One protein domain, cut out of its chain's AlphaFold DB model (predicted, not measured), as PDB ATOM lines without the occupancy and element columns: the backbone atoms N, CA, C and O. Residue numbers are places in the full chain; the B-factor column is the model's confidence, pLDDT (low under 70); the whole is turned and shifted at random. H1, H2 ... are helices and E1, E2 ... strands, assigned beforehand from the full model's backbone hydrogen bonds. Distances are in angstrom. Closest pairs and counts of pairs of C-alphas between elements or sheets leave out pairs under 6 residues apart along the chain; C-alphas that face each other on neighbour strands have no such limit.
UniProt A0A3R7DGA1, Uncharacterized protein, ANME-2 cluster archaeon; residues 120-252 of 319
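This is residues 120 to 252 of the 319 residues of an uncharacterized protein of ANME-2 cluster archaeon (UniProt A0A3R7DGA1). A small, strongly twisted sheet, E3 E4 E5, has helices H2 and H3 packed on it, and the hairpin E1 E2 reaches away from this body as a two-stranded arm that makes much of the length. H1 joins the arm to the body and only grazes the sheet, while residues 201 to 202 of a long unnamed stretch pair with edge strand E3. The printed part has 133 residues with three named helices and five named strands in the order E1 E2 H1 H2 H3 E3 E4 E5; both sheets are antiparallel, the class is mixed, and under half of the residues are in named elements. It is only just compact, close to loose, with a radius of gyration of the C-alphas of 16.7 A and spans of 57 by 32 by 29 A.

Start at E1, residues 125 to 130, and E2, residues 137 to 142, an antiparallel hairpin with N 128 and O 139 2.8 A apart, within hydrogen-bond range. H1, residues 144 to 151, touches no helix. Next come H2, residues 156 to 171, and H3, residues 177 to 185; they touch, H2 with residues 165 to 169 alone, at a steep tilt of 53 degrees, opposite ways, the closest C-alphas being those of Val 169 and Asp 180, 6.0 A apart. E3, residues 214 to 221, E4, residues 224 to 231, and E5, residues 245 to 249, form a meander, each strand the antiparallel neighbour of the one before. Look for N 217 and O 228 at 2.9 A, and N 229 and O 245 at 2.8 A, both within hydrogen-bond range. H2 and H3 on one face of this sheet make two layers, helices over strands. H2 has a height over the sheet of 5.9 A and runs slantwise to E4, at 47 degrees on the local plane. H3, at a height of 9.5 A, runs along E4, at 2 degrees on the local plane. E1 and E2 are apart from E3, E4 and E5. In H2 and H3 every O i to N i+4 pair is within hydrogen-bond range; in H1, 3 of 4 are.

Find C-alpha 125 at (35.667, 94.035, 6.697), where E1 begins its 16.4 A; E2 spans 16.7 A and H1 11.0 A. From C-alpha 156 at (24.688, 123.094, 12.781), H2 runs 23.1 A; H3 spans 12.4 A, E3 21.8 A and E4 22.7 A. E5, 12.1 A long, ends at C-alpha 249, (22.633, 109.967, 12.980).

The farthest C-alphas, Gly 133 and Asp 188, are 56.9 A apart. The printed part has no cut. The links H3 to E3 and E4 to E5 are long, with 28 and 13 residues. Mean pLDDT of the printed part is 92.1; residues 132 to 134 and 194 to 198 are under 70.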
ATOM      1  N   ASP A 120      40.860 106.201   4.457       95.38
ATOM      2  CA  ASP A 120      39.813 105.844   3.490       95.38
ATOM      3  C   ASP A 120      40.143 104.611   2.634       95.38
ATOM      4  O   ASP A 120      39.271 104.094   1.940       95.38
ATOM      5  N   LYS A 121      41.399 104.148   2.652       95.31
ATOM      6  CA  LYS A 121      41.846 102.967   1.900       95.31
ATOM      7  C   LYS A 121      41.741 101.677   2.717       95.31
ATOM      8  O   LYS A 121      42.014 100.608   2.182       95.31
ATOM      9  N   ARG A 122      41.397 101.776   4.004       93.56
ATOM     10  CA  ARG A 122      41.222 100.624   4.893       93.56
ATOM     11  C   ARG A 122      40.013  99.808   4.457       93.56
ATOM     12  O   ARG A 122      38.950 100.363   4.177       93.56
ATOM     13  N   ASP A 123      40.176  98.491   4.464       94.62
ATOM     14  CA  ASP A 123      39.063  97.570   4.264       94.62
ATOM     15  C   ASP A 123      38.043  97.739   5.397       94.62
ATOM     16  O   ASP A 123      38.416  97.814   6.567       94.62
ATOM     17  N   ALA A 124      36.754  97.786   5.063       96.06
ATOM     18  CA  ALA A 124      35.692  97.832   6.065       96.06
ATOM     19  C   ALA A 124      35.556  96.502   6.819       96.06
ATOM     20  O   ALA A 124      35.245  96.498   8.004       96.06
ATOM     21  N   CYS A 125      35.808  95.377   6.146       96.31
ATOM     22  CA  CYS A 125      35.667  94.035   6.697       96.31
ATOM     23  C   CYS A 125      37.041  93.389   6.911       96.31
ATOM     24  O   CYS A 125      37.777  93.127   5.959       96.31
ATOM     25  N   HIS A 126      37.364  93.065   8.158       94.81
ATOM     26  CA  HIS A 126      38.558  92.321   8.533       94.81
ATOM     27  C   HIS A 126      38.198  90.898   8.937       94.81
ATOM     28  O   HIS A 126      37.275  90.673   9.713       94.81
ATOM     29  N   VAL A 127      38.964  89.932   8.438       93.12
ATOM     30  CA  VAL A 127      38.770  88.512   8.734       93.12
ATOM     31  C   VAL A 127      39.996  88.005   9.475       93.12
ATOM     32  O   VAL A 127      41.108  88.045   8.949       93.12
ATOM     33  N   THR A 128      39.793  87.524  10.696       91.19
ATOM     34  CA  THR A 128      40.821  86.871  11.508       91.19
ATOM     35  C   THR A 128      40.453  85.409  11.682       91.19
ATOM     36  O   THR A 128      39.296  85.092  11.936       91.19
ATOM     37  N   VAL A 129      41.426  84.507  11.555       89.19
ATOM     38  CA  VAL A 129      41.201  83.079  11.790       89.19
ATOM     39  C   VAL A 129      42.051  82.604  12.960       89.19
ATOM     40  O   VAL A 129      43.280  82.677  12.910       89.19
ATOM     41  N   TYR A 130      41.399  82.086  13.997       84.19
ATOM     42  CA  TYR A 130      42.049  81.440  15.133       84.19
ATOM     43  C   TYR A 130      42.059  79.923  14.938       84.19
ATOM     44  O   TYR A 130      41.075  79.336  14.509       84.19
ATOM     45  N   GLY A 131      43.169  79.254  15.258       78.75
ATOM     46  CA  GLY A 131      43.285  77.800  15.096       78.75
ATOM     47  C   GLY A 131      43.740  77.352  13.701       78.75
ATOM     48  O   GLY A 131      44.340  78.113  12.934       78.75
ATOM     49  N   HIS A 132      43.562  76.063  13.391       66.25
ATOM     50  CA  HIS A 132      44.170  75.431  12.215       66.25
ATOM     51  C   HIS A 132      43.215  74.482  11.480       66.25
ATOM     52  O   HIS A 132      42.458  73.726  12.087       66.25
ATOM     53  N   GLY A 133      43.317  74.455  10.148       65.44
ATOM     54  CA  GLY A 133      42.617  73.486   9.308       65.44
ATOM     55  C   GLY A 133      41.095  73.630   9.359       65.44
ATOM     56  O   GLY A 133      40.555  74.662   8.966       65.44
ATOM     57  N   ARG A 134      40.405  72.561   9.776       69.44
ATOM     58  CA  ARG A 134      38.933  72.517   9.881       69.44
ATOM     59  C   ARG A 134      38.395  73.084  11.190       69.44
ATOM     60  O   ARG A 134      37.214  73.387  11.252       69.44
ATOM     61  N   ASP A 135      39.259  73.236  12.187       74.94
ATOM     62  CA  ASP A 135      38.907  73.760  13.507       74.94
ATOM     63  C   ASP A 135      39.210  75.267  13.599       74.94
ATOM     64  O   ASP A 135      39.315  75.820  14.688       74.94
ATOM     65  N   GLY A 136      39.441  75.916  12.449       77.31
ATOM     66  CA  GLY A 136      39.680  77.349  12.367       77.31
ATOM     67  C   GLY A 136      38.403  78.129  12.666       77.31
ATOM     68  O   GLY A 136      37.429  78.012  11.924       77.31
ATOM     69  N   GLU A 137      38.421  78.928  13.724       84.25
ATOM     70  CA  GLU A 137      37.356  79.865  14.064       84.25
ATOM     71  C   GLU A 137      37.561  81.157  13.277       84.25
ATOM     72  O   GLU A 137      38.618  81.785  13.365       84.25
ATOM     73  N   VAL A 138      36.568  81.522  12.468       87.88
ATOM     74  CA  VAL A 138      36.588  82.747  11.670       87.88
ATOM     75  C   VAL A 138      35.906  83.844  12.474       87.88
ATOM     76  O   VAL A 138      34.714  83.760  12.752       87.88
ATOM     77  N   THR A 139      36.658  84.880  12.818       90.94
ATOM     78  CA  THR A 139      36.155  86.104  13.437       90.94
ATOM     79  C   THR A 139      36.154  87.212  12.398       90.94
ATOM     80  O   THR A 139      37.144  87.418  11.693       90.94
ATOM     81  N   ILE A 140      35.042  87.931  12.312       94.38
ATOM     82  CA  ILE A 140      34.848  89.020  11.359       94.38
ATOM     83  C   ILE A 140      34.710  90.305  12.156       94.38
ATOM     84  O   ILE A 140      34.051  90.326  13.194       94.38
ATOM     85  N   SER A 141      35.366  91.363  11.695       96.12
ATOM     86  CA  SER A 141      35.299  92.668  12.334       96.12
ATOM     87  C   SER A 141      35.047  93.776  11.319       96.12
ATOM     88  O   SER A 141      35.701  93.825  10.281       96.12
ATOM     89  N   TYR A 142      34.129  94.679  11.640       97.69
ATOM     90  CA  TYR A 142      33.850  95.908  10.923       97.69
ATOM     91  C   TYR A 142      34.759  97.021  11.465       97.69
ATOM     92  O   TYR A 142      34.661  97.398  12.633       97.69
ATOM     93  N   ASP A 143      35.653  97.545  10.624       97.69
ATOM     94  CA  ASP A 143      36.454  98.730  10.920       97.69
ATOM     95  C   ASP A 143      35.585  99.903  11.408       97.69
ATOM     96  O   ASP A 143      34.722 100.422  10.696       97.69
ATOM     97  N   VAL A 144      35.847 100.334  12.643       98.00
ATOM     98  CA  VAL A 144      35.070 101.368  13.336       98.00
ATOM     99  C   VAL A 144      35.083 102.719  12.612       98.00
ATOM    100  O   VAL A 144      34.088 103.435  12.653       98.00
ATOM    101  N   TYR A 145      36.172 103.084  11.925       98.25
ATOM    102  CA  TYR A 145      36.224 104.335  11.169       98.25
ATOM    103  C   TYR A 145      35.287 104.254   9.965       98.25
ATOM    104  O   TYR A 145      34.442 105.132   9.789       98.25
ATOM    105  N   ARG A 146      35.375 103.170   9.183       97.50
ATOM    106  CA  ARG A 146      34.489 102.934   8.033       97.50
ATOM    107  C   ARG A 146      33.022 102.912   8.471       97.50
ATOM    108  O   ARG A 146      32.224 103.641   7.888       97.50
ATOM    109  N   TYR A 147      32.709 102.194   9.550       98.06
ATOM    110  CA  TYR A 147      31.372 102.136  10.142       98.06
ATOM    111  C   TYR A 147      30.849 103.526  10.544       98.06
ATOM    112  O   TYR A 147      29.799 103.952  10.073       98.06
ATOM    113  N   LEU A 148      31.587 104.287  11.358       98.44
ATOM    114  CA  LEU A 148      31.112 105.591  11.835       98.44
ATOM    115  C   LEU A 148      30.973 106.614  10.694       98.44
ATOM    116  O   LEU A 148      30.008 107.369  10.672       98.44
ATOM    117  N   THR A 149      31.887 106.622   9.719       97.56
ATOM    118  CA  THR A 149      31.797 107.547   8.568       97.56
ATOM    119  C   THR A 149      30.619 107.267   7.637       97.56
ATOM    120  O   THR A 149      30.256 108.140   6.855       97.56
ATOM    121  N   LEU A 150      30.023 106.072   7.706       97.06
ATOM    122  CA  LEU A 150      28.832 105.727   6.932       97.06
ATOM    123  C   LEU A 150      27.553 106.308   7.551       97.06
ATOM    124  O   LEU A 150      26.648 106.710   6.825       97.06
ATOM    125  N   PHE A 151      27.474 106.346   8.883       98.12
ATOM    126  CA  PHE A 151      26.240 106.678   9.600       98.12
ATOM    127  C   PHE A 151      26.212 108.083  10.194       98.12
ATOM    128  O   PHE A 151      25.132 108.609  10.448       98.12
ATOM    129  N   LEU A 152      27.366 108.691  10.454       98.56
ATOM    130  CA  LEU A 152      27.429 109.959  11.172       98.56
ATOM    131  C   LEU A 152      27.545 111.146  10.227       98.56
ATOM    132  O   LEU A 152      28.232 111.077   9.211       98.56
ATOM    133  N   ASP A 153      26.928 112.255  10.616       98.50
ATOM    134  CA  ASP A 153      27.113 113.548   9.966       98.50
ATOM    135  C   ASP A 153      27.239 114.683  10.995       98.50
ATOM    136  O   ASP A 153      26.914 114.536  12.180       98.50
ATOM    137  N   ILE A 154      27.734 115.831  10.540       98.44
ATOM    138  CA  ILE A 154      27.842 117.060  11.316       98.44
ATOM    139  C   ILE A 154      26.890 118.100  10.737       98.44
ATOM    140  O   ILE A 154      27.057 118.595   9.625       98.44
ATOM    141  N   THR A 155      25.922 118.492  11.556       98.38
ATOM    142  CA  THR A 155      24.968 119.567  11.281       98.38
ATOM    143  C   THR A 155      25.189 120.740  12.235       98.38
ATOM    144  O   THR A 155      25.768 120.571  13.313       98.38
ATOM    145  N   ASP A 156      24.674 121.923  11.888       98.44
ATOM    146  CA  ASP A 156      24.688 123.094  12.781       98.44
ATOM    147  C   ASP A 156      24.060 122.781  14.151       98.44
ATOM    148  O   ASP A 156      24.532 123.252  15.188       98.44
ATOM    149  N   GLU A 157      23.022 121.943  14.162       98.12
ATOM    150  CA  GLU A 157      22.357 121.513  15.388       98.12
ATOM    151  C   GLU A 157      23.237 120.559  16.201       98.12
ATOM    152  O   GLU A 157      23.407 120.763  17.401       98.12
ATOM    153  N   SER A 158      23.921 119.601  15.563       98.31
ATOM    154  CA  SER A 158      24.897 118.758  16.264       98.31
ATOM    155  C   SER A 158      26.030 119.581  16.899       98.31
ATOM    156  O   SER A 158      26.467 119.274  18.008       98.31
ATOM    157  N   GLU A 159      26.478 120.675  16.269       98.56
ATOM    158  CA  GLU A 159      27.467 121.593  16.857       98.56
ATOM    159  C   GLU A 159      26.902 122.360  18.055       98.56
ATOM    160  O   GLU A 159      27.581 122.505  19.077       98.56
ATOM    161  N   ARG A 160      25.649 122.827  17.965       98.31
ATOM    162  CA  ARG A 160      24.946 123.463  19.089       98.31
ATOM    163  C   ARG A 160      24.880 122.514  20.286       98.31
ATOM    164  O   ARG A 160      25.215 122.915  21.401       98.31
ATOM    165  N   LEU A 161      24.495 121.261  20.050       98.25
ATOM    166  CA  LEU A 161      24.407 120.223  21.075       98.25
ATOM    167  C   LEU A 161      25.792 119.894  21.658       98.25
ATOM    168  O   LEU A 161      25.938 119.831  22.878       98.25
ATOM    169  N   ASN A 162      26.839 119.795  20.829       98.38
ATOM    170  CA  ASN A 162      28.220 119.635  21.306       98.38
ATOM    171  C   ASN A 162      28.671 120.796  22.202       98.38
ATOM    172  O   ASN A 162      29.366 120.572  23.191       98.38
ATOM    173  N   ALA A 163      28.288 122.038  21.892       98.25
ATOM    174  CA  ALA A 163      28.626 123.187  22.730       98.25
ATOM    175  C   ALA A 163      27.969 123.104  24.121       98.25
ATOM    176  O   ALA A 163      28.589 123.481  25.117       98.25
ATOM    177  N   ILE A 164      26.742 122.575  24.195       97.81
ATOM    178  CA  ILE A 164      26.042 122.306  25.457       97.81
ATOM    179  C   ILE A 164      26.737 121.181  26.225       97.81
ATOM    180  O   ILE A 164      27.093 121.373  27.386       97.81
ATOM    181  N   LEU A 165      26.983 120.042  25.574       97.62
ATOM    182  CA  LEU A 165      27.677 118.901  26.175       97.62
ATOM    183  C   LEU A 165      29.049 119.305  26.721       97.62
ATOM    184  O   LEU A 165      29.405 118.965  27.845       97.62
ATOM    185  N   LYS A 166      29.801 120.104  25.962       97.25
ATOM    186  CA  LYS A 166      31.088 120.640  26.399       97.25
ATOM    187  C   LYS A 166      30.960 121.456  27.687       97.25
ATOM    188  O   LYS A 166      31.807 121.328  28.563       97.25
ATOM    189  N   ASN A 167      29.913 122.269  27.825       97.25
ATOM    190  CA  ASN A 167      29.688 123.026  29.054       97.25
ATOM    191  C   ASN A 167      29.406 122.112  30.257       97.25
ATOM    192  O   ASN A 167      29.923 122.378  31.340       97.25
ATOM    193  N   ILE A 168      28.648 121.028  30.060       96.44
ATOM    194  CA  ILE A 168      28.418 120.007  31.094       96.44
ATOM    195  C   ILE A 168      29.759 119.398  31.515       96.44
ATOM    196  O   ILE A 168      30.123 119.474  32.685       96.44
ATOM    197  N   VAL A 169      30.545 118.906  30.554       95.75
ATOM    198  CA  VAL A 169      31.855 118.278  30.805       95.75
ATOM    199  C   VAL A 169      32.836 119.231  31.504       95.75
ATOM    200  O   VAL A 169      33.566 118.834  32.406       95.75
ATOM    201  N   GLU A 170      32.868 120.510  31.129       94.69
ATOM    202  CA  GLU A 170      33.776 121.493  31.739       94.69
ATOM    203  C   GLU A 170      33.355 121.916  33.159       94.69
ATOM    204  O   GLU A 170      34.181 122.423  33.921       94.69
ATOM    205  N   THR A 171      32.085 121.728  33.525       94.06
ATOM    206  CA  THR A 171      31.537 122.132  34.833       94.06
ATOM    207  C   THR A 171      31.290 120.961  35.785       94.06
ATOM    208  O   THR A 171      31.029 121.187  36.968       94.06
ATOM    209  N   SER A 172      31.445 119.723  35.309       90.06
ATOM    210  CA  SER A 172      31.126 118.494  36.038       90.06
ATOM    211  C   SER A 172      32.085 118.157  37.186       90.06
ATOM    212  O   SER A 172      31.735 117.419  38.112       90.06
ATOM    213  N   GLY A 173      33.296 118.718  37.176       89.19
ATOM    214  CA  GLY A 173      34.310 118.475  38.202       89.19
ATOM    215  C   GLY A 173      34.911 117.071  38.097       89.19
ATOM    216  O   GLY A 173      35.727 116.824  37.219       89.19
ATOM    217  N   ASN A 174      34.546 116.170  39.018       86.38
ATOM    218  CA  ASN A 174      35.107 114.810  39.117       86.38
ATOM    219  C   ASN A 174      34.174 113.715  38.563       86.38
ATOM    220  O   ASN A 174      34.372 112.537  38.871       86.38
ATOM    221  N   ARG A 175      33.121 114.076  37.825       91.19
ATOM    222  CA  ARG A 175      32.231 113.079  37.220       91.19
ATOM    223  C   ARG A 175      32.908 112.363  36.061       91.19
ATOM    224  O   ARG A 175      33.839 112.882  35.448       91.19
ATOM    225  N   SER A 176      32.439 111.153  35.776       93.31
ATOM    226  CA  SER A 176      32.840 110.454  34.561       93.31
ATOM    227  C   SER A 176      32.107 111.027  33.351       93.31
ATOM    228  O   SER A 176      30.989 111.526  33.464       93.31
ATOM    229  N   TYR A 177      32.697 110.872  32.167       95.25
ATOM    230  CA  TYR A 177      32.024 111.250  30.926       95.25
ATOM    231  C   TYR A 177      30.707 110.502  30.701       95.25
ATOM    232  O   TYR A 177      29.792 111.084  30.135       95.25
ATOM    233  N   LEU A 178      30.567 109.273  31.208       95.31
ATOM    234  CA  LEU A 178      29.290 108.558  31.184       95.31
ATOM    235  C   LEU A 178      28.201 109.325  31.951       95.31
ATOM    236  O   LEU A 178      27.109 109.508  31.429       95.31
ATOM    237  N   GLN A 179      28.512 109.826  33.149       95.50
ATOM    238  CA  GLN A 179      27.565 110.626  33.935       95.50
ATOM    239  C   GLN A 179      27.230 111.954  33.246       95.50
ATOM    240  O   GLN A 179      26.109 112.441  33.356       95.50
ATOM    241  N   ASP A 180      28.192 112.544  32.532       96.62
ATOM    242  CA  ASP A 180      27.957 113.764  31.754       96.62
ATOM    243  C   ASP A 180      27.065 113.498  30.526       96.62
ATOM    244  O   ASP A 180      26.234 114.337  30.180       96.62
ATOM    245  N   MET A 181      27.188 112.325  29.890       96.88
ATOM    246  CA  MET A 181      26.268 111.887  28.833       96.88
ATOM    247  C   MET A 181      24.859 111.631  29.378       96.88
ATOM    248  O   MET A 181      23.890 112.051  28.755       96.88
ATOM    249  N   GLU A 182      24.744 110.969  30.532       95.31
ATOM    250  CA  GLU A 182      23.462 110.728  31.204       95.31
ATOM    251  C   GLU A 182      22.763 112.052  31.541       95.31
ATOM    252  O   GLU A 182      21.607 112.230  31.169       95.31
ATOM    253  N   GLU A 183      23.470 113.027  32.129       95.12
ATOM    254  CA  GLU A 183      22.896 114.359  32.379       95.12
ATOM    255  C   GLU A 183      22.450 115.046  31.083       95.12
ATOM    256  O   GLU A 183      21.400 115.688  31.050       95.12
ATOM    257  N   PHE A 184      23.237 114.937  30.008       96.06
ATOM    258  CA  PHE A 184      22.858 115.530  28.730       96.06
ATOM    259  C   PHE A 184      21.530 114.956  28.210       96.06
ATOM    260  O   PHE A 184      20.695 115.716  27.717       96.06
ATOM    261  N   LEU A 185      21.324 113.644  28.342       94.69
ATOM    262  CA  LEU A 185      20.114 112.955  27.886       94.69
ATOM    263  C   LEU A 185      18.878 113.224  28.763       94.69
ATOM    264  O   LEU A 185      17.763 112.995  28.310       94.69
ATOM    265  N   GLU A 186      19.046 113.740  29.983       92.94
ATOM    266  CA  GLU A 186      17.938 114.118  30.881       92.94
ATOM    267  C   GLU A 186      17.339 115.509  30.580       92.94
ATOM    268  O   GLU A 186      16.435 115.969  31.281       92.94
ATOM    269  N   ARG A 187      17.841 116.223  29.565       91.00
ATOM    270  CA  ARG A 187      17.376 117.576  29.220       91.00
ATOM    271  C   ARG A 187      16.001 117.557  28.546       91.00
ATOM    272  O   ARG A 187      15.766 116.774  27.642       91.00
ATOM    273  N   ASP A 188      15.160 118.544  28.866       87.31
ATOM    274  CA  ASP A 188      13.795 118.680  28.318       87.31
ATOM    275  C   ASP A 188      13.710 118.751  26.776       87.31
ATOM    276  O   ASP A 188      12.665 118.453  26.204       87.31
ATOM    277  N   GLU A 189      14.770 119.212  26.103       86.81
ATOM    278  CA  GLU A 189      14.831 119.321  24.634       86.81
ATOM    279  C   GLU A 189      15.239 118.011  23.937       86.81
ATOM    280  O   GLU A 189      15.284 117.975  22.710       86.81
ATOM    281  N   VAL A 190      15.554 116.969  24.711       87.94
ATOM    282  CA  VAL A 190      16.011 115.659  24.244       87.94
ATOM    283  C   VAL A 190      14.895 114.637  24.439       87.94
ATOM    284  O   VAL A 190      14.395 114.458  25.548       87.94
ATOM    285  N   ASP A 191      14.521 113.949  23.362       86.81
ATOM    286  CA  ASP A 191      13.581 112.830  23.403       86.81
ATOM    287  C   ASP A 191      14.330 111.501  23.228       86.81
ATOM    288  O   ASP A 191      15.074 111.309  22.267       86.81
ATOM    289  N   ILE A 192      14.141 110.578  24.168       85.38
ATOM    290  CA  ILE A 192      14.730 109.231  24.147       85.38
ATOM    291  C   ILE A 192      13.683 108.131  23.918       85.38
ATOM    292  O   ILE A 192      14.054 106.976  23.712       85.38
ATOM    293  N   ASP A 193      12.388 108.463  23.937       76.19
ATOM    294  CA  ASP A 193      11.291 107.488  23.867       76.19
ATOM    295  C   ASP A 193      11.154 106.870  22.462       76.19
ATOM    296  O   ASP A 193      10.564 105.796  22.302       76.19
ATOM    297  N   GLY A 194      11.723 107.523  21.441       66.94
ATOM    298  CA  GLY A 194      11.755 107.051  20.055       66.94
ATOM    299  C   GLY A 194      12.641 105.822  19.814       66.94
ATOM    300  O   GLY A 194      12.437 105.118  18.824       66.94
ATOM    301  N   TYR A 195      13.577 105.507  20.720       69.56
ATOM    302  CA  TYR A 195      14.542 104.421  20.531       69.56
ATOM    303  C   TYR A 195      14.399 103.310  21.569       69.56
ATOM    304  O   TYR A 195      14.264 103.534  22.769       69.56
ATOM    305  N   ALA A 196      14.496 102.060  21.101       52.91
ATOM    306  CA  ALA A 196      14.349 100.862  21.934       52.91
ATOM    307  C   ALA A 196      15.390 100.761  23.072       52.91
ATOM    308  O   ALA A 196      15.195 100.008  24.027       52.91
ATOM    309  N   CYS A 197      16.482 101.521  22.979       59.16
ATOM    310  CA  CYS A 197      17.519 101.660  23.990       59.16
ATOM    311  C   CYS A 197      17.480 103.080  24.580       59.16
ATOM    312  O   CYS A 197      18.338 103.898  24.276       59.16
ATOM    313  N   GLY A 198      16.483 103.373  25.424       65.62
ATOM    314  CA  GLY A 198      16.327 104.654  26.138       65.62
ATOM    315  C   GLY A 198      17.407 104.922  27.201       65.62
ATOM    316  O   GLY A 198      17.095 105.218  28.351       65.62
ATOM    317  N   GLY A 199      18.681 104.735  26.854       86.19
ATOM    318  CA  GLY A 199      19.836 104.881  27.727       86.19
ATOM    319  C   GLY A 199      21.155 104.665  26.983       86.19
ATOM    320  O   GLY A 199      21.191 104.505  25.764       86.19
ATOM    321  N   ILE A 200      22.257 104.651  27.733       93.81
ATOM    322  CA  ILE A 200      23.593 104.467  27.162       93.81
ATOM    323  C   ILE A 200      23.875 102.986  26.893       93.81
ATOM    324  O   ILE A 200      23.857 102.141  27.789       93.81
ATOM    325  N   VAL A 201      24.198 102.691  25.641       95.00
ATOM    326  CA  VAL A 201      24.653 101.401  25.137       95.00
ATOM    327  C   VAL A 201      26.176 101.342  25.203       95.00
ATOM    328  O   VAL A 201      26.866 102.325  24.942       95.00
ATOM    329  N   ASN A 202      26.719 100.175  25.541       95.81
ATOM    330  CA  ASN A 202      28.144  99.888  25.415       95.81
ATOM    331  C   ASN A 202      28.302  98.593  24.619       95.81
ATOM    332  O   ASN A 202      27.801  97.556  25.060       95.81
ATOM    333  N   THR A 203      28.986  98.652  23.474       95.81
ATOM    334  CA  THR A 203      29.115  97.501  22.568       95.81
ATOM    335  C   THR A 203      29.873  96.342  23.208       95.81
ATOM    336  O   THR A 203      29.711  95.206  22.800       95.81
ATOM    337  N   TYR A 204      30.635  96.568  24.278       92.94
ATOM    338  CA  TYR A 204      31.246  95.483  25.045       92.94
ATOM    339  C   TYR A 204      30.220  94.531  25.694       92.94
ATOM    340  O   TYR A 204      30.533  93.375  25.967       92.94
ATOM    341  N   ASN A 205      29.002  95.004  25.977       92.00
ATOM    342  CA  ASN A 205      28.005  94.242  26.735       92.00
ATOM    343  C   ASN A 205      27.211  93.229  25.892       92.00
ATOM    344  O   ASN A 205      26.353  92.539  26.444       92.00
ATOM    345  N   TYR A 206      27.453  93.148  24.583       90.81
ATOM    346  CA  TYR A 206      26.785  92.212  23.682       90.81
ATOM    347  C   TYR A 206      27.682  91.843  22.500       90.81
ATOM    348  O   TYR A 206      28.641  92.545  22.175       90.81
ATOM    349  N   ASP A 207      27.356  90.732  21.846       91.12
ATOM    350  CA  ASP A 207      28.094  90.264  20.679       91.12
ATOM    351  C   ASP A 207      27.854  91.196  19.485       91.12
ATOM    352  O   ASP A 207      26.716  91.500  19.127       91.12
ATOM    353  N   ASN A 208      28.939  91.681  18.890       95.06
ATOM    354  CA  ASN A 208      28.934  92.556  17.723       95.06
ATOM    355  C   ASN A 208      30.250  92.401  16.955       95.06
ATOM    356  O   ASN A 208      31.213  91.816  17.454       95.06
ATOM    357  N   ILE A 209      30.295  92.957  15.750       96.75
ATOM    358  CA  ILE A 209      31.457  92.873  14.867       96.75
ATOM    359  C   ILE A 209      32.312  94.141  14.869       96.75
ATOM    360  O   ILE A 209      33.297  94.187  14.150       96.75
ATOM    361  N   ILE A 210      32.005  95.194  15.627       97.06
ATOM    362  CA  ILE A 210      32.770  96.446  15.522       97.06
ATOM    363  C   ILE A 210      34.200  96.257  16.059       97.06
ATOM    364  O   ILE A 210      34.422  95.716  17.140       97.06
ATOM    365  N   SER A 211      35.200  96.737  15.313       95.88
ATOM    366  CA  SER A 211      36.626  96.509  15.596       95.88
ATOM    367  C   SER A 211      37.152  97.213  16.855       95.88
ATOM    368  O   SER A 211      38.300  97.000  17.250       95.88
ATOM    369  N   GLN A 212      36.362  98.111  17.444       95.75
ATOM    370  CA  GLN A 212      36.698  98.896  18.627       95.75
ATOM    371  C   GLN A 212      35.416  99.206  19.406       95.75
ATOM    372  O   GLN A 212      34.376  99.480  18.810       95.75
ATOM    373  N   VAL A 213      35.484  99.165  20.738       97.00
ATOM    374  CA  VAL A 213      34.299  99.340  21.589       97.00
ATOM    375  C   VAL A 213      33.762 100.769  21.483       97.00
ATOM    376  O   VAL A 213      34.528 101.737  21.522       97.00
ATOM    377  N   LEU A 214      32.438 100.889  21.389       97.81
ATOM    378  CA  LEU A 214      31.700 102.147  21.390       97.81
ATOM    379  C   LEU A 214      30.832 102.235  22.646       97.81
ATOM    380  O   LEU A 214      30.265 101.236  23.091       97.81
ATOM    381  N   GLN A 215      30.690 103.444  23.183       97.25
ATOM    382  CA  GLN A 215      29.699 103.768  24.204       97.25
ATOM    383  C   GLN A 215      28.857 104.941  23.710       97.25
ATOM    384  O   GLN A 215      29.410 105.988  23.383       97.25
ATOM    385  N   TYR A 216      27.541 104.770  23.598       97.50
ATOM    386  CA  TYR A 216      26.691 105.771  22.960       97.50
ATOM    387  C   TYR A 216      25.251 105.789  23.463       97.50
ATOM    388  O   TYR A 216      24.754 104.790  23.967       97.50
ATOM    389  N   GLY A 217      24.568 106.917  23.282       96.06
ATOM    390  CA  GLY A 217      23.114 107.041  23.414       96.06
ATOM    391  C   GLY A 217      22.520 107.642  22.145       96.06
ATOM    392  O   GLY A 217      23.114 108.559  21.577       96.06
ATOM    393  N   ILE A 218      21.379 107.121  21.694       96.31
ATOM    394  CA  ILE A 218      20.633 107.650  20.542       96.31
ATOM    395  C   ILE A 218      19.424 108.422  21.073       96.31
ATOM    396  O   ILE A 218      18.762 107.964  22.002       96.31
ATOM    397  N   PHE A 219      19.164 109.596  20.507       95.50
ATOM    398  CA  PHE A 219      18.091 110.487  20.933       95.50
ATOM    399  C   PHE A 219      17.582 111.343  19.770       95.50
ATOM    400  O   PHE A 219      18.202 111.384  18.707       95.50
ATOM    401  N   GLU A 220      16.472 112.045  19.973       95.19
ATOM    402  CA  GLU A 220      15.903 112.984  19.008       95.19
ATOM    403  C   GLU A 220      15.857 114.405  19.562       95.19
ATOM    404  O   GLU A 220      15.670 114.631  20.759       95.19
ATOM    405  N   VAL A 221      15.996 115.372  18.658       94.19
ATOM    406  CA  VAL A 221      15.683 116.785  18.900       94.19
ATOM    407  C   VAL A 221      14.833 117.251  17.728       94.19
ATOM    408  O   VAL A 221      15.244 117.118  16.577       94.19
ATOM    409  N   ASP A 222      13.628 117.748  18.011       92.81
ATOM    410  CA  ASP A 222      12.641 118.152  16.998       92.81
ATOM    411  C   ASP A 222      12.320 117.059  15.948       92.81
ATOM    412  O   ASP A 222      11.977 117.357  14.804       92.81
ATOM    413  N   GLY A 223      12.392 115.783  16.352       92.12
ATOM    414  CA  GLY A 223      12.124 114.615  15.500       92.12
ATOM    415  C   GLY A 223      13.274 114.214  14.573       92.12
ATOM    416  O   GLY A 223      13.088 113.343  13.727       92.12
ATOM    417  N   GLU A 224      14.445 114.843  14.707       95.50
ATOM    418  CA  GLU A 224      15.654 114.470  13.972       95.50
ATOM    419  C   GLU A 224      16.588 113.625  14.860       95.50
ATOM    420  O   GLU A 224      16.794 113.978  16.026       95.50
ATOM    421  N   PRO A 225      17.172 112.531  14.333       96.19
ATOM    422  CA  PRO A 225      18.012 111.606  15.089       96.19
ATOM    423  C   PRO A 225      19.441 112.118  15.322       96.19
ATOM    424  O   PRO A 225      20.140 112.572  14.407       96.19
ATOM    425  N   TYR A 226      19.920 111.936  16.550       97.38
ATOM    426  CA  TYR A 226      21.278 112.242  16.984       97.38
ATOM    427  C   TYR A 226      21.862 111.107  17.821       97.38
ATOM    428  O   TYR A 226      21.159 110.264  18.378       97.38
ATOM    429  N   ILE A 227      23.185 111.113  17.934       98.00
ATOM    430  CA  ILE A 227      23.936 110.184  18.771       98.00
ATOM    431  C   ILE A 227      24.975 110.939  19.585       98.00
ATOM    432  O   ILE A 227      25.733 111.740  19.043       98.00
ATOM    433  N   ILE A 228      25.021 110.668  20.887       98.25
ATOM    434  CA  ILE A 228      26.123 111.053  21.770       98.25
ATOM    435  C   ILE A 228      27.057 109.850  21.891       98.25
ATOM    436  O   ILE A 228      26.618 108.773  22.278       98.25
ATOM    437  N   LEU A 229      28.324 110.002  21.507       98.50
ATOM    438  CA  LEU A 229      29.246 108.896  21.246       98.50
ATOM    439  C   LEU A 229      30.588 109.083  21.955       98.50
ATOM    440  O   LEU A 229      31.199 110.149  21.892       98.50
ATOM    441  N   GLN A 230      31.091 107.994  22.523       98.19
ATOM    442  CA  GLN A 230      32.473 107.808  22.934       98.19
ATOM    443  C   GLN A 230      33.072 106.571  22.261       98.19
ATOM    444  O   GLN A 230      32.386 105.573  22.027       98.19
ATOM    445  N   ILE A 231      34.379 106.616  22.010       98.38
ATOM    446  CA  ILE A 231      35.139 105.481  21.483       98.38
ATOM    447  C   ILE A 231      36.128 105.011  22.550       98.38
ATOM    448  O   ILE A 231      36.795 105.821  23.191       98.38
ATOM    449  N   HIS A 232      36.241 103.702  22.760       96.69
ATOM    450  CA  HIS A 232      37.216 103.139  23.690       96.69
ATOM    451  C   HIS A 232      38.623 103.155  23.084       96.69
ATOM    452  O   HIS A 232      38.939 102.335  22.227       96.69
ATOM    453  N   GLY A 233      39.479 104.087  23.493       93.69
ATOM    454  CA  GLY A 233      40.865 104.208  23.025       93.69
ATOM    455  C   GLY A 233      41.870 103.335  23.787       93.69
ATOM    456  O   GLY A 233      43.013 103.194  23.344       93.69
ATOM    457  N   GLY A 234      41.475 102.769  24.930       88.75
ATOM    458  CA  GLY A 234      42.359 102.058  25.856       88.75
ATOM    459  C   GLY A 234      42.510 100.554  25.598       88.75
ATOM    460  O   GLY A 234      42.324 100.055  24.491       88.75
ATOM    461  N   CYS A 235      42.866  99.829  26.663       84.88
ATOM    462  CA  CYS A 235      42.909  98.359  26.699       84.88
ATOM    463  C   CYS A 235      42.006  97.741  27.775       84.88
ATOM    464  O   CYS A 235      41.777  96.535  27.762       84.88
ATOM    465  N   ASP A 236      41.479  98.557  28.687       84.25
ATOM    466  CA  ASP A 236      40.524  98.151  29.712       84.25
ATOM    467  C   ASP A 236      39.224  98.926  29.515       84.25
ATOM    468  O   ASP A 236      39.217 100.148  29.638       84.25
ATOM    469  N   VAL A 237      38.134  98.223  29.204       82.00
ATOM    470  CA  VAL A 237      36.808  98.801  28.914       82.00
ATOM    471  C   VAL A 237      36.146  99.492  30.106       82.00
ATOM    472  O   VAL A 237      35.106 100.120  29.935       82.00
ATOM    473  N   ARG A 238      36.719  99.392  31.312       81.19
ATOM    474  CA  ARG A 238      36.245 100.099  32.516       81.19
ATOM    475  C   ARG A 238      36.665 101.571  32.550       81.19
ATOM    476  O   ARG A 238      36.191 102.317  33.401       81.19
ATOM    477  N   GLY A 239      37.548 101.982  31.647       79.81
ATOM    478  CA  GLY A 239      37.962 103.365  31.441       79.81
ATOM    479  C   GLY A 239      38.411 103.562  30.000       79.81
ATOM    480  O   GLY A 239      38.136 102.732  29.142       79.81
ATOM    481  N   GLY A 240      39.120 104.649  29.711       89.12
ATOM    482  CA  GLY A 240      39.745 104.789  28.399       89.12
ATOM    483  C   GLY A 240      38.791 105.142  27.261       89.12
ATOM    484  O   GLY A 240      39.037 104.724  26.135       89.12
ATOM    485  N   TYR A 241      37.734 105.902  27.532       95.94
ATOM    486  CA  TYR A 241      36.852 106.447  26.499       95.94
ATOM    487  C   TYR A 241      37.227 107.889  26.163       95.94
ATOM    488  O   TYR A 241      37.688 108.629  27.033       95.94
ATOM    489  N   THR A 242      37.018 108.280  24.909       97.69
ATOM    490  CA  THR A 242      37.198 109.665  24.445       97.69
ATOM    491  C   THR A 242      36.264 110.630  25.163       97.69
ATOM    492  O   THR A 242      35.220 110.222  25.677       97.69
ATOM    493  N   VAL A 243      36.559 111.927  25.115       97.25
ATOM    494  CA  VAL A 243      35.544 112.958  25.373       97.25
ATOM    495  C   VAL A 243      34.319 112.677  24.480       97.25
ATOM    496  O   VAL A 243      34.491 112.405  23.285       97.25
ATOM    497  N   PRO A 244      33.085 112.695  25.023       98.12
ATOM    498  CA  PRO A 244      31.897 112.407  24.234       98.12
ATOM    499  C   PRO A 244      31.678 113.483  23.168       98.12
ATOM    500  O   PRO A 244      31.953 114.665  23.386       98.12
ATOM    501  N   GLN A 245      31.201 113.067  22.001       98.69
ATOM    502  CA  GLN A 245      30.876 113.939  20.873       98.69
ATOM    503  C   GLN A 245      29.469 113.626  20.371       98.69
ATOM    504  O   GLN A 245      29.051 112.470  20.381       98.69
ATOM    505  N   ILE A 246      28.751 114.651  19.915       98.62
ATOM    506  CA  ILE A 246      27.413 114.509  19.335       98.62
ATOM    507  C   ILE A 246      27.485 114.592  17.810       98.62
ATOM    508  O   ILE A 246      28.200 115.432  17.261       98.62
ATOM    509  N   PHE A 247      26.730 113.738  17.130       98.75
ATOM    510  CA  PHE A 247      26.586 113.723  15.675       98.75
ATOM    511  C   PHE A 247      25.113 113.619  15.301       98.75
ATOM    512  O   PHE A 247      24.311 113.096  16.078       98.75
ATOM    513  N   SER A 248      24.764 114.086  14.105       98.38
ATOM    514  CA  SER A 248      23.517 113.655  13.471       98.38
ATOM    515  C   SER A 248      23.669 112.193  13.051       98.38
ATOM    516  O   SER A 248      24.752 111.784  12.619       98.38
ATOM    517  N   LEU A 249      22.613 111.402  13.235       97.50
ATOM    518  CA  LEU A 249      22.633 109.967  12.980       97.50
ATOM    519  C   LEU A 249      21.759 109.615  11.774       97.50
ATOM    520  O   LEU A 249      20.535 109.605  11.852       97.50
ATOM    521  N   ASN A 250      22.393 109.244  10.670       95.88
ATOM    522  CA  ASN A 250      21.691 108.726   9.506       95.88
ATOM    523  C   ASN A 250      21.250 107.280   9.763       95.88
ATOM    524  O   ASN A 250      22.029 106.470  10.260       95.88
ATOM    525  N   HIS A 251      20.018 106.940   9.377       93.25
ATOM    526  CA  HIS A 251      19.476 105.574   9.444       93.25
ATOM    527  C   HIS A 251      19.661 104.888  10.820       93.25
ATOM    528  O   HIS A 251      20.327 103.852  10.900       93.25
ATOM    529  N   PRO A 252      19.058 105.411  11.906       92.38
ATOM    530  CA  PRO A 252      19.296 104.929  13.273       92.38
ATOM    531  C   PRO A 252      19.011 103.429  13.478       92.38
ATOM    532  O   PRO A 252      19.743 102.754  14.205       92.38
TER     533      PRO A 252